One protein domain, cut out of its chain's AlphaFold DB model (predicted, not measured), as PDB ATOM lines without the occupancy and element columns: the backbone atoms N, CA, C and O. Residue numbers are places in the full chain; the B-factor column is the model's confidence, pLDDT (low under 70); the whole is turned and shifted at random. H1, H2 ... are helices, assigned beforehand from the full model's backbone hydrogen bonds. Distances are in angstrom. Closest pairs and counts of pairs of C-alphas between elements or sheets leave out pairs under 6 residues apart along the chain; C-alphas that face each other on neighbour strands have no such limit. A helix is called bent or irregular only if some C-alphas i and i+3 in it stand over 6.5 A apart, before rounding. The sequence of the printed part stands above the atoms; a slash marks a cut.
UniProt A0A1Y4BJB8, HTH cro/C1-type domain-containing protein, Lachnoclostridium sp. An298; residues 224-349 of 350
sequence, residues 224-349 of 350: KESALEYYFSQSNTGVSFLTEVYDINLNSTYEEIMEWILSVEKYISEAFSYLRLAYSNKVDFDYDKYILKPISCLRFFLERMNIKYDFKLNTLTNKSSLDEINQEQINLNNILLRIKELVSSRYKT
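Overview. This is residues 224 to 349 of the 350 residues of the protein "HTH cro/C1-type domain-containing protein" of Lachnoclostridium sp. An298 (UniProt A0A1Y4BJB8). Two long helices, H3 and H5, lie side by side and run opposite ways; H4 lies along H3, and the short helices H1 and H2 follow one another along the side of H3 away from H5. Together they make a flat slab whose helices run roughly along its length, with a long link, residues 305 to 321, leading back from the end of H4 to the start of H5. The printed part has 126 residues with five named helices in the order H1 H2 H3 H4 H5 and no named strand, an all helix domain. It is compact, with a radius of gyration of the C-alphas of 15.1 A, and spans 48 by 34 by 17 A.

Along the chain. The longest helix by residues is H3, residues 254 to 280, 39.1 A from C-alpha 254 at (146.407, 272.406, 310.326) to C-alpha 280. H5, residues 322 to 347, is 37.7 A long and ends with C-alpha 347 at (151.525, 276.076, 310.090). H4, residues 287 to 304, is 24.9 A long and irregular, but only just: C-alphas 290 and 293 are 6.6 A apart. H1, residues 224 to 232, is 13.5 A long and begins with C-alpha 224 at (139.596, 248.920, 328.063). H2, residues 241 to 247, is 10.6 A long.

Arrangement. H3 is the hub, touching the other four helices. It touches H5 at a shallow tilt of 1 degrees, opposite ways, the closest C-alphas being those of Tyr 254 and Tyr 347, 6.3 A apart. H3 and H4, a helical hairpin, only just touch, with 3 pairs of C-alphas within 8 A; the closest are Ala 271 and Tyr 290, 6.4 A. With residues 267 to 274 alone H3 touches H1, closest at the C-alphas of Lys 224 and Tyr 274, 5.7 A, at a tilt of 37 degrees, only just steep. H2 and H3 form another helical hairpin, with the C-alphas of Glu 244 and Trp 260 closest at 7.8 A. H2 also touches H4, the same way at a shallow tilt of 13 degrees, with the C-alphas of Val 245 and Phe 301 closest at 6.2 A. H4 and H5 are near each other, their closest C-alphas 8.3 A apart, while H1 and H2 are apart from H5. Every O i to N i+4 pair is within hydrogen-bond range in H3 and H5; the counts are 3 of 5 in H1, 12 of 14 in H4 and 0 of 3 in H2, where 2 of 4 O i to N i+3 pairs are within range.

Size, cuts and confidence. The C-alphas farthest apart, those of Lys 282 and Thr 349, are 49.0 A from each other. The printed part has no cut. The link from H4 to H5 is long, with 17 residues; the other three links are short. The mean pLDDT of the printed part is 85.1, and residues 234 to 242 and 348 to 349 are under 70.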
ATOM      1  N   LYS A 224     138.442 248.113 328.479       91.38
ATOM      2  CA  LYS A 224     139.596 248.920 328.063       91.38
ATOM      3  C   LYS A 224     140.315 248.315 326.861       91.38
ATOM      4  O   LYS A 224     140.706 249.052 325.964       91.38
ATOM      5  N   GLU A 225     140.461 246.995 326.811       90.62
ATOM      6  CA  GLU A 225     141.047 246.299 325.665       90.62
ATOM      7  C   GLU A 225     140.195 246.489 324.406       90.62
ATOM      8  O   GLU A 225     140.727 246.835 323.354       90.62
ATOM      9  N   SER A 226     138.867 246.368 324.514       87.75
ATOM     10  CA  SER A 226     137.955 246.589 323.384       87.75
ATOM     11  C   SER A 226     138.035 248.020 322.839       87.75
ATOM     12  O   SER A 226     138.011 248.219 321.622       87.75
ATOM     13  N   ALA A 227     138.207 249.009 323.724       86.50
ATOM     14  CA  ALA A 227     138.416 250.397 323.332       86.50
ATOM     15  C   ALA A 227     139.718 250.560 322.536       86.50
ATOM     16  O   ALA A 227     139.745 251.305 321.562       86.50
ATOM     17  N   LEU A 228     140.776 249.814 322.875       88.38
ATOM     18  CA  LEU A 228     142.011 249.797 322.090       88.38
ATOM     19  C   LEU A 228     141.840 249.084 320.749       88.38
ATOM     20  O   LEU A 228     142.335 249.582 319.738       88.38
ATOM     21  N   GLU A 229     141.128 247.953 320.712       85.62
ATOM     22  CA  GLU A 229     140.838 247.226 319.467       85.62
ATOM     23  C   GLU A 229     140.116 248.094 318.439       85.62
ATOM     24  O   GLU A 229     140.375 247.966 317.240       85.62
ATOM     25  N   TYR A 230     139.261 249.015 318.892       82.75
ATOM     26  CA  TYR A 230     138.565 249.954 318.020       82.75
ATOM     27  C   TYR A 230     139.529 250.703 317.084       82.75
ATOM     28  O   TYR A 230     139.277 250.765 315.880       82.75
ATOM     29  N   TYR A 231     140.681 251.161 317.589       80.44
ATOM     30  CA  TYR A 231     141.690 251.884 316.797       80.44
ATOM     31  C   TYR A 231     142.379 251.012 315.736       80.44
ATOM     32  O   TYR A 231     142.943 251.541 314.777       80.44
ATOM     33  N   PHE A 232     142.338 249.686 315.883       78.38
ATOM     34  CA  PHE A 232     142.917 248.733 314.932       78.38
ATOM     35  C   PHE A 232     141.885 248.137 313.971       78.38
ATOM     36  O   PHE A 232     142.261 247.535 312.963       78.38
ATOM     37  N   SER A 233     140.595 248.281 314.272       73.00
ATOM     38  CA  SER A 233     139.522 247.740 313.449       73.00
ATOM     39  C   SER A 233     139.352 248.546 312.154       73.00
ATOM     40  O   SER A 233     139.375 249.775 312.159       73.00
ATOM     41  N   GLN A 234     139.181 247.853 311.024       61.72
ATOM     42  CA  GLN A 234     138.700 248.464 309.784       61.72
ATOM     43  C   GLN A 234     137.194 248.239 309.722       61.72
ATOM     44  O   GLN A 234     136.734 247.165 309.334       61.72
ATOM     45  N   SER A 235     136.417 249.210 310.191       50.47
ATOM     46  CA  SER A 235     134.961 249.150 310.062       50.47
ATOM     47  C   SER A 235     134.530 249.737 308.713       50.47
ATOM     48  O   SER A 235     135.229 250.564 308.132       50.47
ATOM     49  N   ASN A 236     133.350 249.346 308.219       42.56
ATOM     50  CA  ASN A 236     132.794 249.801 306.932       42.56
ATOM     51  C   ASN A 236     132.561 251.329 306.831       42.56
ATOM     52  O   ASN A 236     132.153 251.809 305.775       42.56
ATOM     53  N   THR A 237     132.795 252.086 307.907       45.34
ATOM     54  CA  THR A 237     132.628 253.545 307.982       45.34
ATOM     55  C   THR A 237     133.840 254.278 308.568       45.34
ATOM     56  O   THR A 237     133.778 255.497 308.699       45.34
ATOM     57  N   GLY A 238     134.921 253.583 308.942       45.69
ATOM     58  CA  GLY A 238     136.031 254.177 309.688       45.69
ATOM     59  C   GLY A 238     137.383 253.601 309.285       45.69
ATOM     60  O   GLY A 238     137.621 252.397 309.389       45.69
ATOM     61  N   VAL A 239     138.261 254.490 308.830       50.47
ATOM     62  CA  VAL A 239     139.682 254.240 308.595       50.47
ATOM     63  C   VAL A 239     140.318 253.979 309.969       50.47
ATOM     64  O   VAL A 239     140.129 254.760 310.891       50.47
ATOM     65  N   SER A 240     141.027 252.861 310.152       66.75
ATOM     66  CA  SER A 240     141.758 252.593 311.403       66.75
ATOM     67  C   SER A 240     142.757 253.721 311.701       66.75
ATOM     68  O   SER A 240     143.311 254.311 310.771       66.75
ATOM     69  N   PHE A 241     143.078 253.960 312.973       65.81
ATOM     70  CA  PHE A 241     144.107 254.921 313.400       65.81
ATOM     71  C   PHE A 241     145.443 254.740 312.654       65.81
ATOM     72  O   PHE A 241     146.125 255.705 312.303       65.81
ATOM     73  N   LEU A 242     145.798 253.483 312.359       66.06
ATOM     74  CA  LEU A 242     147.001 253.130 311.600       66.06
ATOM     75  C   LEU A 242     146.899 253.475 310.110       66.06
ATOM     76  O   LEU A 242     147.924 253.608 309.449       66.06
ATOM     77  N   THR A 243     145.691 253.574 309.564       70.62
ATOM     78  CA  THR A 243     145.449 253.931 308.162       70.62
ATOM     79  C   THR A 243     145.254 255.434 307.969       70.62
ATOM     80  O   THR A 243     145.695 255.948 306.950       70.62
ATOM     81  N   GLU A 244     144.721 256.160 308.959       76.50
ATOM     82  CA  GLU A 244     144.520 257.621 308.881       76.50
ATOM     83  C   GLU A 244     145.841 258.372 308.664       76.50
ATOM     84  O   GLU A 244     145.912 259.346 307.916       76.50
ATOM     85  N   VAL A 245     146.937 257.871 309.244       81.62
ATOM     86  CA  VAL A 245     148.268 258.463 309.049       81.62
ATOM     87  C   VAL A 245     148.733 258.428 307.584       81.62
ATOM     88  O   VAL A 245     149.601 259.207 307.193       81.62
ATOM     89  N   TYR A 246     148.183 257.533 306.752       79.12
ATOM     90  CA  TYR A 246     148.515 257.478 305.325       79.12
ATOM     91  C   TYR A 246     147.837 258.581 304.512       79.12
ATOM     92  O   TYR A 246     148.397 258.977 303.481       79.12
ATOM     93  N   ASP A 247     146.696 259.083 304.981       82.69
ATOM     94  CA  ASP A 247     145.959 260.173 304.344       82.69
ATOM     95  C   ASP A 247     146.579 261.534 304.689       82.69
ATOM     96  O   ASP A 247     146.576 262.458 303.867       82.69
ATOM     97  N   ILE A 248     147.225 261.633 305.853       86.00
ATOM     98  CA  ILE A 248     147.954 262.831 306.269       86.00
ATOM     99  C   ILE A 248     149.208 263.027 305.419       86.00
ATOM    100  O   ILE A 248     150.066 262.150 305.262       86.00
ATOM    101  N   ASN A 249     149.327 264.223 304.854       84.38
ATOM    102  CA  ASN A 249     150.427 264.589 303.981       84.38
ATOM    103  C   ASN A 249     150.718 266.097 304.040       84.38
ATOM    104  O   ASN A 249     150.088 266.854 304.772       84.38
ATOM    105  N   LEU A 250     151.691 266.546 303.244       83.38
ATOM    106  CA  LEU A 250     152.141 267.942 303.229       83.38
ATOM    107  C   LEU A 250     151.057 268.957 302.830       83.38
ATOM    108  O   LEU A 250     151.226 270.137 303.128       83.38
ATOM    109  N   ASN A 251     149.980 268.519 302.172       85.38
ATOM    110  CA  ASN A 251     148.850 269.363 301.786       85.38
ATOM    111  C   ASN A 251     147.705 269.344 302.813       85.38
ATOM    112  O   ASN A 251     146.744 270.088 302.631       85.38
ATOM    113  N   SER A 252     147.779 268.506 303.852       89.31
ATOM    114  CA  SER A 252     146.777 268.478 304.919       89.31
ATOM    115  C   SER A 252     146.745 269.811 305.667       89.31
ATOM    116  O   SER A 252     147.787 270.438 305.907       89.31
ATOM    117  N   THR A 253     145.539 270.237 306.027       91.00
ATOM    118  CA  THR A 253     145.286 271.445 306.814       91.00
ATOM    119  C   THR A 253     145.798 271.289 308.244       91.00
ATOM    120  O   THR A 253     146.018 270.181 308.740       91.00
ATOM    121  N   TYR A 254     146.000 272.418 308.924       90.62
ATOM    122  CA  TYR A 254     146.407 272.406 310.326       90.62
ATOM    123  C   TYR A 254     145.363 271.697 311.197       90.62
ATOM    124  O   TYR A 254     145.723 270.912 312.070       90.62
ATOM    125  N   GLU A 255     144.082 271.944 310.931       90.69
ATOM    126  CA  GLU A 255     142.953 271.355 311.642       90.69
ATOM    127  C   GLU A 255     142.940 269.828 311.515       90.69
ATOM    128  O   GLU A 255     142.914 269.152 312.541       90.69
ATOM    129  N   GLU A 256     143.065 269.283 310.297       90.00
ATOM    130  CA  GLU A 256     143.118 267.828 310.054       90.00
ATOM    131  C   GLU A 256     144.292 267.167 310.793       90.00
ATOM    132  O   GLU A 256     144.149 266.112 311.410       90.00
ATOM    133  N   ILE A 257     145.469 267.801 310.771       90.81
ATOM    134  CA  ILE A 257     146.654 267.275 311.461       90.81
ATOM    135  C   ILE A 257     146.449 267.296 312.975       90.81
ATOM    136  O   ILE A 257     146.806 266.342 313.665       90.81
ATOM    137  N   MET A 258     145.899 268.387 313.510       90.81
ATOM    138  CA  MET A 258     145.670 268.514 314.946       90.81
ATOM    139  C   MET A 258     144.584 267.564 315.441       90.81
ATOM    140  O   MET A 258     144.743 267.009 316.526       90.81
ATOM    141  N   GLU A 259     143.528 267.339 314.662       89.62
ATOM    142  CA  GLU A 259     142.494 266.345 314.961       89.62
ATOM    143  C   GLU A 259     143.098 264.941 315.073       89.62
ATOM    144  O   GLU A 259     142.891 264.253 316.075       89.62
ATOM    145  N   TRP A 260     143.955 264.562 314.122       88.38
ATOM    146  CA  TRP A 260     144.670 263.293 314.204       88.38
ATOM    147  C   TRP A 260     145.600 263.216 315.421       88.38
ATOM    148  O   TRP A 260     145.590 262.222 316.144       88.38
ATOM    149  N   ILE A 261     146.366 264.272 315.725       89.50
ATOM    150  CA  ILE A 261     147.234 264.287 316.915       89.50
ATOM    151  C   ILE A 261     146.415 264.148 318.212       89.50
ATOM    152  O   ILE A 261     146.861 263.478 319.144       89.50
ATOM    153  N   LEU A 262     145.228 264.759 318.294       88.75
ATOM    154  CA  LEU A 262     144.322 264.593 319.437       88.75
ATOM    155  C   LEU A 262     143.815 263.147 319.551       88.75
ATOM    156  O   LEU A 262     143.733 262.619 320.660       88.75
ATOM    157  N   SER A 263     143.548 262.485 318.422       87.06
ATOM    158  CA  SER A 263     143.226 261.051 318.382       87.06
ATOM    159  C   SER A 263     144.383 260.197 318.926       87.06
ATOM    160  O   SER A 263     144.165 259.338 319.783       87.06
ATOM    161  N   VAL A 264     145.633 260.499 318.540       87.88
ATOM    162  CA  VAL A 264     146.829 259.830 319.095       87.88
ATOM    163  C   VAL A 264     146.937 260.039 320.609       87.88
ATOM    164  O   VAL A 264     147.232 259.105 321.350       87.88
ATOM    165  N   GLU A 265     146.712 261.257 321.098       89.06
ATOM    166  CA  GLU A 265     146.787 261.563 322.532       89.06
ATOM    167  C   GLU A 265     145.735 260.796 323.339       89.06
ATOM    168  O   GLU A 265     146.052 260.218 324.385       89.06
ATOM    169  N   LYS A 266     144.502 260.731 322.825       89.81
ATOM    170  CA  LYS A 266     143.426 259.937 323.424       89.81
ATOM    171  C   LYS A 266     143.804 258.457 323.479       89.81
ATOM    172  O   LYS A 266     143.716 257.852 324.547       89.81
ATOM    173  N   TYR A 267     144.317 257.921 322.373       90.19
ATOM    174  CA  TYR A 267     144.805 256.550 322.295       90.19
ATOM    175  C   TYR A 267     145.881 256.253 323.351       90.19
ATOM    176  O   TYR A 267     145.780 255.263 324.071       90.19
ATOM    177  N   ILE A 268     146.899 257.112 323.491       89.19
ATOM    178  CA  ILE A 268     147.970 256.909 324.482       89.19
ATOM    179  C   ILE A 268     147.393 256.891 325.900       89.19
ATOM    180  O   ILE A 268     147.772 256.045 326.712       89.19
ATOM    181  N   SER A 269     146.461 257.791 326.214       90.88
ATOM    182  CA  SER A 269     145.796 257.803 327.520       90.88
ATOM    183  C   SER A 269     145.085 256.476 327.815       90.88
ATOM    184  O   SER A 269     145.266 255.895 328.891       90.88
ATOM    185  N   GLU A 270     144.333 255.960 326.842       92.12
ATOM    186  CA  GLU A 270     143.602 254.694 326.950       92.12
ATOM    187  C   GLU A 270     144.555 253.494 327.052       92.12
ATOM    188  O   GLU A 270     144.394 252.660 327.948       92.12
ATOM    189  N   ALA A 271     145.612 253.453 326.237       91.25
ATOM    190  CA  ALA A 271     146.598 252.371 326.231       91.25
ATOM    191  C   ALA A 271     147.322 252.265 327.577       91.25
ATOM    192  O   ALA A 271     147.426 251.185 328.158       91.25
ATOM    193  N   PHE A 272     147.756 253.394 328.141       92.25
ATOM    194  CA  PHE A 272     148.397 253.399 329.456       92.25
ATOM    195  C   PHE A 272     147.414 253.171 330.606       92.25
ATOM    196  O   PHE A 272     147.803 252.623 331.640       92.25
ATOM    197  N   SER A 273     146.136 253.531 330.444       92.69
ATOM    198  CA  SER A 273     145.100 253.125 331.398       92.69
ATOM    199  C   SER A 273     144.932 251.608 331.428       92.69
ATOM    200  O   SER A 273     144.792 251.060 332.521       92.69
ATOM    201  N   TYR A 274     144.939 250.946 330.271       93.00
ATOM    202  CA  TYR A 274     144.879 249.490 330.178       93.00
ATOM    203  C   TYR A 274     146.134 248.840 330.770       93.00
ATOM    204  O   TYR A 274     146.017 247.993 331.649       93.00
ATOM    205  N   LEU A 275     147.330 249.306 330.393       90.69
ATOM    206  CA  LEU A 275     148.613 248.782 330.887       90.69
ATOM    207  C   LEU A 275     148.718 248.785 332.416       90.69
ATOM    208  O   LEU A 275     149.129 247.790 333.012       90.69
ATOM    209  N   ARG A 276     148.324 249.884 333.072       91.81
ATOM    210  CA  ARG A 276     148.316 249.964 334.542       91.81
ATOM    211  C   ARG A 276     147.387 248.934 335.171       91.81
ATOM    212  O   ARG A 276     147.739 248.337 336.193       91.81
ATOM    213  N   LEU A 277     146.206 248.754 334.583       91.38
ATOM    214  CA  LEU A 277     145.219 247.807 335.080       91.38
ATOM    215  C   LEU A 277     145.704 246.370 334.862       91.38
ATOM    216  O   LEU A 277     145.662 245.575 335.797       91.38
ATOM    217  N   ALA A 278     146.244 246.065 333.682       90.56
ATOM    218  CA  ALA A 278     146.795 244.756 333.349       90.56
ATOM    219  C   ALA A 278     147.948 244.394 334.294       90.56
ATOM    220  O   ALA A 278     147.924 243.339 334.928       90.56
ATOM    221  N   TYR A 279     148.887 245.323 334.506       88.81
ATOM    222  CA  TYR A 279     149.984 245.150 335.457       88.81
ATOM    223  C   TYR A 279     149.492 244.885 336.884       88.81
ATOM    224  O   TYR A 279     149.911 243.912 337.514       88.81
ATOM    225  N   SER A 280     148.577 245.718 337.395       88.25
ATOM    226  CA  SER A 280     148.058 245.587 338.768       88.25
ATOM    227  C   SER A 280     147.396 244.228 339.012       88.25
ATOM    228  O   SER A 280     147.411 243.728 340.136       88.25
ATOM    229  N   ASN A 281     146.885 243.606 337.948       87.31
ATOM    230  CA  ASN A 281     146.201 242.320 337.989       87.31
ATOM    231  C   ASN A 281     147.037 241.158 337.447       87.31
ATOM    232  O   ASN A 281     146.535 240.042 337.353       87.31
ATOM    233  N   LYS A 282     148.325 241.393 337.151       87.75
ATOM    234  CA  LYS A 282     149.265 240.387 336.630       87.75
ATOM    235  C   LYS A 282     148.759 239.708 335.353       87.75
ATOM    236  O   LYS A 282     148.965 238.511 335.159       87.75
ATOM    237  N   VAL A 283     148.089 240.481 334.507       86.75
ATOM    238  CA  VAL A 283     147.634 240.058 333.186       86.75
ATOM    239  C   VAL A 283     148.708 240.434 332.172       86.75
ATOM    240  O   VAL A 283     149.169 241.576 332.140       86.75
ATOM    241  N   ASP A 284     149.128 239.457 331.372       84.94
ATOM    242  CA  ASP A 284     150.040 239.689 330.255       84.94
ATOM    243  C   ASP A 284     149.349 240.555 329.196       84.94
ATOM    244  O   ASP A 284     148.189 240.326 328.863       84.94
ATOM    245  N   PHE A 285     150.069 241.527 328.637       82.56
ATOM    246  CA  PHE A 285     149.551 242.405 327.590       82.56
ATOM    247  C   PHE A 285     150.459 242.386 326.357       82.56
ATOM    248  O   PHE A 285     151.670 242.180 326.447       82.56
ATOM    249  N   ASP A 286     149.874 242.632 325.186       84.50
ATOM    250  CA  ASP A 286     150.607 242.714 323.921       84.50
ATOM    251  C   ASP A 286     151.208 244.120 323.743       84.50
ATOM    252  O   ASP A 286     150.610 245.022 323.145       84.50
ATOM    253  N   TYR A 287     152.398 244.328 324.315       82.06
ATOM    254  CA  TYR A 287     153.118 245.603 324.219       82.06
ATOM    255  C   TYR A 287     153.423 246.003 322.771       82.06
ATOM    256  O   TYR A 287     153.329 247.180 322.404       82.06
ATOM    257  N   ASP A 288     153.766 245.024 321.934       81.75
ATOM    258  CA  ASP A 288     154.105 245.264 320.536       81.75
ATOM    259  C   ASP A 288     152.896 245.837 319.793       81.75
ATOM    260  O   ASP A 288     153.009 246.813 319.040       81.75
ATOM    261  N   LYS A 289     151.711 245.275 320.045       84.38
ATOM    262  CA  LYS A 289     150.459 245.754 319.470       84.38
ATOM    263  C   LYS A 289     150.047 247.118 320.013       84.38
ATOM    264  O   LYS A 289     149.789 248.009 319.205       84.38
ATOM    265  N   TYR A 290     149.965 247.280 321.333       86.19
ATOM    266  CA  TYR A 290     149.340 248.463 321.941       86.19
ATOM    267  C   TYR A 290     150.282 249.650 322.143       86.19
ATOM    268  O   TYR A 290     149.828 250.737 322.483       86.19
ATOM    269  N   ILE A 291     151.591 249.478 321.955       85.62
ATOM    270  CA  ILE A 291     152.550 250.571 322.141       85.62
ATOM    271  C   ILE A 291     153.457 250.714 320.921       85.62
ATOM    272  O   ILE A 291     153.460 251.777 320.295       85.62
ATOM    273  N   LEU A 292     154.175 249.661 320.510       83.38
ATOM    274  CA  LEU A 292     155.168 249.788 319.430       83.38
ATOM    275  C   LEU A 292     154.564 250.136 318.061       83.38
ATOM    276  O   LEU A 292     155.145 250.943 317.325       83.38
ATOM    277  N   LYS A 293     153.401 249.578 317.706       80.69
ATOM    278  CA  LYS A 293     152.706 249.930 316.453       80.69
ATOM    279  C   LYS A 293     152.323 251.424 316.396       80.69
ATOM    280  O   LYS A 293     152.744 252.086 315.448       80.69
ATOM    281  N   PRO A 294     151.624 251.997 317.393       82.00
ATOM    282  CA  PRO A 294     151.344 253.435 317.451       82.00
ATOM    283  C   PRO A 294     152.579 254.333 317.368       82.00
ATOM    284  O   PRO A 294     152.573 255.344 316.668       82.00
ATOM    285  N   ILE A 295     153.671 253.946 318.031       85.31
ATOM    286  CA  ILE A 295     154.952 254.663 317.952       85.31
ATOM    287  C   ILE A 295     155.490 254.664 316.521       85.31
ATOM    288  O   ILE A 295     155.991 255.682 316.039       85.31
ATOM    289  N   SER A 296     155.390 253.525 315.835       85.62
ATOM    290  CA  SER A 296     155.803 253.402 314.438       85.62
ATOM    291  C   SER A 296     154.981 254.331 313.538       85.62
ATOM    292  O   SER A 296     155.548 254.986 312.666       85.62
ATOM    293  N   CYS A 297     153.681 254.482 313.807       85.88
ATOM    294  CA  CYS A 297     152.830 255.456 313.117       85.88
ATOM    295  C   CYS A 297     153.228 256.906 313.401       85.88
ATOM    296  O   CYS A 297     153.291 257.703 312.470       85.88
ATOM    297  N   LEU A 298     153.565 257.251 314.645       88.75
ATOM    298  CA  LEU A 298     154.079 258.584 314.979       88.75
ATOM    299  C   LEU A 298     155.389 258.901 314.248       88.75
ATOM    300  O   LEU A 298     155.551 260.005 313.732       88.75
ATOM    301  N   ARG A 299     156.317 257.940 314.159       90.50
ATOM    302  CA  ARG A 299     157.555 258.109 313.376       90.50
ATOM    303  C   ARG A 299     157.254 258.312 311.893       90.50
ATOM    304  O   ARG A 299     157.758 259.259 311.297       90.50
ATOM    305  N   PHE A 300     156.385 257.476 311.330       88.81
ATOM    306  CA  PHE A 300     155.963 257.581 309.937       88.81
ATOM    307  C   PHE A 300     155.299 258.933 309.627       88.81
ATOM    308  O   PHE A 300     155.594 259.550 308.604       88.81
ATOM    309  N   PHE A 301     154.465 259.442 310.536       91.25
ATOM    310  CA  PHE A 301     153.895 260.786 310.443       91.25
ATOM    311  C   PHE A 301     154.984 261.866 310.356       91.25
ATOM    312  O   PHE A 301     154.954 262.699 309.451       91.25
ATOM    313  N   LEU A 302     155.973 261.846 311.257       91.75
ATOM    314  CA  LEU A 302     157.059 262.835 311.258       91.75
ATOM    315  C   LEU A 302     157.860 262.809 309.954       91.75
ATOM    316  O   LEU A 302     158.177 263.869 309.408       91.75
ATOM    317  N   GLU A 303     158.132 261.613 309.430       90.31
ATOM    318  CA  GLU A 303     158.792 261.421 308.139       90.31
ATOM    319  C   GLU A 303     157.965 262.009 306.991       90.31
ATOM    320  O   GLU A 303     158.478 262.833 306.226       90.31
ATOM    321  N   ARG A 304     156.672 261.669 306.895       88.31
ATOM    322  CA  ARG A 304     155.780 262.188 305.841       88.31
ATOM    323  C   ARG A 304     155.625 263.699 305.880       88.31
ATOM    324  O   ARG A 304     155.577 264.341 304.831       88.31
ATOM    325  N   MET A 305     155.571 264.268 307.078       89.44
ATOM    326  CA  MET A 305     155.452 265.709 307.271       89.44
ATOM    327  C   MET A 305     156.793 266.435 307.147       89.44
ATOM    328  O   MET A 305     156.832 267.666 307.194       89.44
ATOM    329  N   ASN A 306     157.904 265.715 306.957       89.62
ATOM    330  CA  ASN A 306     159.256 266.268 306.949       89.62
ATOM    331  C   ASN A 306     159.534 267.117 308.209       89.62
ATOM    332  O   ASN A 306     160.067 268.228 308.134       89.62
ATOM    333  N   ILE A 307     159.095 266.628 309.372       90.88
ATOM    334  CA  ILE A 307     159.358 267.236 310.678       90.88
ATOM    335  C   ILE A 307     160.608 266.569 311.246       90.88
ATOM    336  O   ILE A 307     160.619 265.378 311.543       90.88
ATOM    337  N   LYS A 308     161.683 267.345 311.409       91.19
ATOM    338  CA  LYS A 308     162.957 266.843 311.938       91.19
ATOM    339  C   LYS A 308     162.890 266.692 313.455       91.19
ATOM    340  O   LYS A 308     163.309 267.583 314.192       91.19
ATOM    341  N   TYR A 309     162.363 265.563 313.906       93.88
ATOM    342  CA  TYR A 309     162.321 265.189 315.311       93.88
ATOM    343  C   TYR A 309     162.509 263.678 315.440       93.88
ATOM    344  O   TYR A 309     161.791 262.910 314.810       93.88
ATOM    345  N   ASP A 310     163.491 263.262 316.235       90.44
ATOM    346  CA  ASP A 310     163.703 261.862 316.601       90.44
ATOM    347  C   ASP A 310     163.571 261.737 318.116       90.44
ATOM    348  O   ASP A 310     163.963 262.632 318.871       90.44
ATOM    349  N   PHE A 311     162.998 260.628 318.554       91.75
ATOM    350  CA  PHE A 311     162.750 260.341 319.956       91.75
ATOM    351  C   PHE A 311     162.987 258.860 320.228       91.75
ATOM    352  O   PHE A 311     162.987 258.030 319.319       91.75
ATOM    353  N   LYS A 312     163.208 258.508 321.493       85.94
ATOM    354  CA  LYS A 312     163.376 257.121 321.937       85.94
ATOM    355  C   LYS A 312     162.481 256.854 323.130       85.94
ATOM    356  O   LYS A 312     162.170 257.760 323.899       85.94
ATOM    357  N   LEU A 313     162.094 255.595 323.242       83.44
ATOM    358  CA  LEU A 313     161.217 255.089 324.281       83.44
ATOM    359  C   LEU A 313     161.933 253.961 324.999       83.44
ATOM    360  O   LEU A 313     162.761 253.270 324.391       83.44
ATOM    361  N   ASN A 314     161.648 253.803 326.285       81.31
ATOM    362  CA  ASN A 314     162.156 252.662 327.023       81.31
ATOM    363  C   ASN A 314     161.353 251.425 326.619       81.31
ATOM    364  O   ASN A 314     160.138 251.480 326.424       81.31
ATOM    365  N   THR A 315     162.035 250.293 326.481       74.12
ATOM    366  CA  THR A 315     161.369 249.027 326.185       74.12
ATOM    367  C   THR A 315     160.648 248.548 327.438       74.12
ATOM    368  O   THR A 315     161.291 248.057 328.367       74.12
ATOM    369  N   LEU A 316     159.322 248.690 327.470       81.19
ATOM    370  CA  LEU A 316     158.524 248.032 328.498       81.19
ATOM    371  C   LEU A 316     158.351 246.553 328.145       81.19
ATOM    372  O   LEU A 316     158.322 246.155 326.983       81.19
ATOM    373  N   THR A 317     158.249 245.730 329.177       79.12
ATOM    374  CA  THR A 317     157.955 244.297 329.073       79.12
ATOM    375  C   THR A 317     156.909 243.936 330.122       79.12
ATOM    376  O   THR A 317     156.670 244.716 331.043       79.12
ATOM    377  N   ASN A 318     156.364 242.720 330.088       76.12
ATOM    378  CA  ASN A 318     155.463 242.239 331.152       76.12
ATOM    379  C   ASN A 318     156.141 242.148 332.539       76.12
ATOM    380  O   ASN A 318     155.487 241.858 333.535       76.12
ATOM    381  N   LYS A 319     157.459 242.385 332.623       81.31
ATOM    382  CA  LYS A 319     158.220 242.477 333.878       81.31
ATOM    383  C   LYS A 319     158.470 243.913 334.338       81.31
ATOM    384  O   LYS A 319     159.054 244.095 335.404       81.31
ATOM    385  N   SER A 320     158.090 244.907 333.539       85.81
ATOM    386  CA  SER A 320     158.261 246.312 333.892       85.81
ATOM    387  C   SER A 320     157.373 246.687 335.070       85.81
ATOM    388  O   SER A 320     156.248 246.213 335.182       85.81
ATOM    389  N   SER A 321     157.886 247.535 335.950       89.38
ATOM    390  CA  SER A 321     157.184 248.038 337.127       89.38
ATOM    391  C   SER A 321     156.129 249.090 336.773       89.38
ATOM    392  O   SER A 321     156.179 249.733 335.724       89.38
ATOM    393  N   LEU A 322     155.192 249.326 337.697       90.31
ATOM    394  CA  LEU A 322     154.195 250.392 337.560       90.31
ATOM    395  C   LEU A 322     154.840 251.777 337.385       90.31
ATOM    396  O   LEU A 322     154.339 252.597 336.617       90.31
ATOM    397  N   ASP A 323     155.960 252.027 338.066       91.88
ATOM    398  CA  ASP A 323     156.701 253.283 337.945       91.88
ATOM    399  C   ASP A 323     157.302 253.440 336.548       91.88
ATOM    400  O   ASP A 323     157.196 254.515 335.963       91.88
ATOM    401  N   GLU A 324     157.856 252.371 335.970       91.75
ATOM    402  CA  GLU A 324     158.353 252.382 334.588       91.75
ATOM    403  C   GLU A 324     157.223 252.653 333.586       91.75
ATOM    404  O   GLU A 324     157.390 253.485 332.696       91.75
ATOM    405  N   ILE A 325     156.048 252.035 333.763       91.69
ATOM    406  CA  ILE A 325     154.862 252.297 332.927       91.69
ATOM    407  C   ILE A 325     154.448 253.775 333.023       91.69
ATOM    408  O   ILE A 325     154.190 254.421 332.007       91.69
ATOM    409  N   ASN A 326     154.398 254.334 334.234       92.38
ATOM    410  CA  ASN A 326     154.010 255.728 334.444       92.38
ATOM    411  C   ASN A 326     155.035 256.711 333.862       92.38
ATOM    412  O   ASN A 326     154.648 257.699 333.235       92.38
ATOM    413  N   GLN A 327     156.332 256.442 334.033       93.25
ATOM    414  CA  GLN A 327     157.394 257.256 333.441       93.25
ATOM    415  C   GLN A 327     157.341 257.225 331.915       93.25
ATOM    416  O   GLN A 327     157.496 258.266 331.275       93.25
ATOM    417  N   GLU A 328     157.051 256.067 331.323       91.94
ATOM    418  CA  GLU A 328     156.948 255.955 329.873       91.94
ATOM    419  C   GLU A 328     155.741 256.720 329.316       91.94
ATOM    420  O   GLU A 328     155.861 257.379 328.282       91.94
ATOM    421  N   GLN A 329     154.605 256.729 330.028       93.31
ATOM    422  CA  GLN A 329     153.466 257.568 329.644       93.31
ATOM    423  C   GLN A 329     153.844 259.054 329.646       93.31
ATOM    424  O   GLN A 329     153.518 259.783 328.711       93.31
ATOM    425  N   ILE A 330     154.538 259.512 330.693       93.94
ATOM    426  CA  ILE A 330     154.986 260.905 330.804       93.94
ATOM    427  C   ILE A 330     155.934 261.249 329.650       93.94
ATOM    428  O   ILE A 330     155.789 262.302 329.027       93.94
ATOM    429  N   ASN A 331     156.871 260.354 329.328       93.19
ATOM    430  CA  ASN A 331     157.786 260.520 328.202       93.19
ATOM    431  C   ASN A 331     157.020 260.676 326.875       93.19
ATOM    432  O   ASN A 331     157.243 261.641 326.142       93.19
ATOM    433  N   LEU A 332     156.057 259.792 326.598       92.12
ATOM    434  CA  LEU A 332     155.217 259.862 325.398       92.12
ATOM    435  C   LEU A 332     154.367 261.133 325.324       92.12
ATOM    436  O   LEU A 332     154.272 261.741 324.258       92.12
ATOM    437  N   ASN A 333     153.801 261.579 326.444       93.38
ATOM    438  CA  ASN A 333     153.050 262.832 326.496       93.38
ATOM    439  C   ASN A 333     153.946 264.039 326.168       93.38
ATOM    440  O   ASN A 333     153.542 264.922 325.412       93.38
ATOM    441  N   ASN A 334     155.184 264.059 326.671       94.38
ATOM    442  CA  ASN A 334     156.158 265.109 326.357       94.38
ATOM    443  C   ASN A 334     156.580 265.082 324.878       94.38
ATOM    444  O   ASN A 334     156.712 266.135 324.253       94.38
ATOM    445  N   ILE A 335     156.753 263.887 324.307       94.00
ATOM    446  CA  ILE A 335     157.011 263.685 322.874       94.00
ATOM    447  C   ILE A 335     155.854 264.255 322.046       94.00
ATOM    448  O   ILE A 335     156.091 265.063 321.149       94.00
ATOM    449  N   LEU A 336     154.603 263.906 322.368       93.44
ATOM    450  CA  LEU A 336     153.427 264.433 321.670       93.44
ATOM    451  C   LEU A 336     153.309 265.951 321.789       93.44
ATOM    452  O   LEU A 336     153.039 266.620 320.791       93.44
ATOM    453  N   LEU A 337     153.545 266.511 322.976       94.62
ATOM    454  CA  LEU A 337     153.549 267.957 323.179       94.62
ATOM    455  C   LEU A 337     154.580 268.632 322.268       94.62
ATOM    456  O   LEU A 337     154.264 269.608 321.588       94.62
ATOM    457  N   ARG A 338     155.789 268.069 322.181       95.12
ATOM    458  CA  ARG A 338     156.832 268.595 321.303       95.12
ATOM    459  C   ARG A 338     156.447 268.514 319.826       95.12
ATOM    460  O   ARG A 338     156.721 269.445 319.070       95.12
ATOM    461  N   ILE A 339     155.795 267.432 319.407       93.81
ATOM    462  CA  ILE A 339     155.282 267.283 318.040       93.81
ATOM    463  C   ILE A 339     154.225 268.356 317.744       93.81
ATOM    464  O   ILE A 339     154.324 269.019 316.711       93.81
ATOM    465  N   LYS A 340     153.276 268.590 318.661       94.00
ATOM    466  CA  LYS A 340     152.265 269.656 318.539       94.00
ATOM    467  C   LYS A 340     152.916 271.023 318.337       94.00
ATOM    468  O   LYS A 340     152.546 271.738 317.414       94.00
ATOM    469  N   GLU A 341     153.922 271.366 319.144       94.44
ATOM    470  CA  GLU A 341     154.661 272.628 319.000       94.44
ATOM    471  C   GLU A 341     155.298 272.773 317.614       94.44
ATOM    472  O   GLU A 341     155.165 273.819 316.980       94.44
ATOM    473  N   LEU A 342     155.967 271.722 317.124       94.00
ATOM    474  CA  LEU A 342     156.633 271.726 315.819       94.00
ATOM    475  C   LEU A 342     155.636 271.872 314.663       94.00
ATOM    476  O   LEU A 342     155.899 272.619 313.716       94.00
ATOM    477  N   VAL A 343     154.484 271.202 314.754       92.06
ATOM    478  CA  VAL A 343     153.383 271.354 313.795       92.06
ATOM    479  C   VAL A 343     152.844 272.783 313.847       92.06
ATOM    480  O   VAL A 343     152.830 273.464 312.824       92.06
ATOM    481  N   SER A 344     152.486 273.299 315.025       90.25
ATOM    482  CA  SER A 344     151.989 274.672 315.160       90.25
ATOM    483  C   SER A 344     152.981 275.707 314.631       90.25
ATOM    484  O   SER A 344     152.566 276.644 313.956       90.25
ATOM    485  N   SER A 345     154.284 275.564 314.891       88.12
ATOM    486  CA  SER A 345     155.299 276.485 314.364       88.12
ATOM    487  C   SER A 345     155.337 276.500 312.839       88.12
ATOM    488  O   SER A 345     155.470 277.574 312.258       88.12
ATOM    489  N   ARG A 346     155.187 275.337 312.199       84.94
ATOM    490  CA  ARG A 346     155.201 275.195 310.740       84.94
ATOM    491  C   ARG A 346     153.967 275.802 310.070       84.94
ATOM    492  O   ARG A 346     154.091 276.404 309.012       84.94
ATOM    493  N   TYR A 347     152.794 275.633 310.674       80.94
ATOM    494  CA  TYR A 347     151.525 276.076 310.090       80.94
ATOM    495  C   TYR A 347     151.132 277.507 310.488       80.94
ATOM    496  O   TYR A 347     150.362 278.140 309.780       80.94
ATOM    497  N   LYS A 348     151.714 278.071 311.558       65.50
ATOM    498  CA  LYS A 348     151.588 279.503 311.897       65.50
ATOM    499  C   LYS A 348     152.416 280.433 310.999       65.50
ATOM    500  O   LYS A 348     152.340 281.644 311.175       65.50
ATOM    501  N   THR A 349     153.246 279.899 310.099       51.84
ATOM    502  CA  THR A 349     154.107 280.696 309.203       51.84
ATOM    503  C   THR A 349     153.531 280.915 307.797       51.84
ATOM    504  O   THR A 349     154.268 281.386 306.930       51.84
TER     505      THR A 349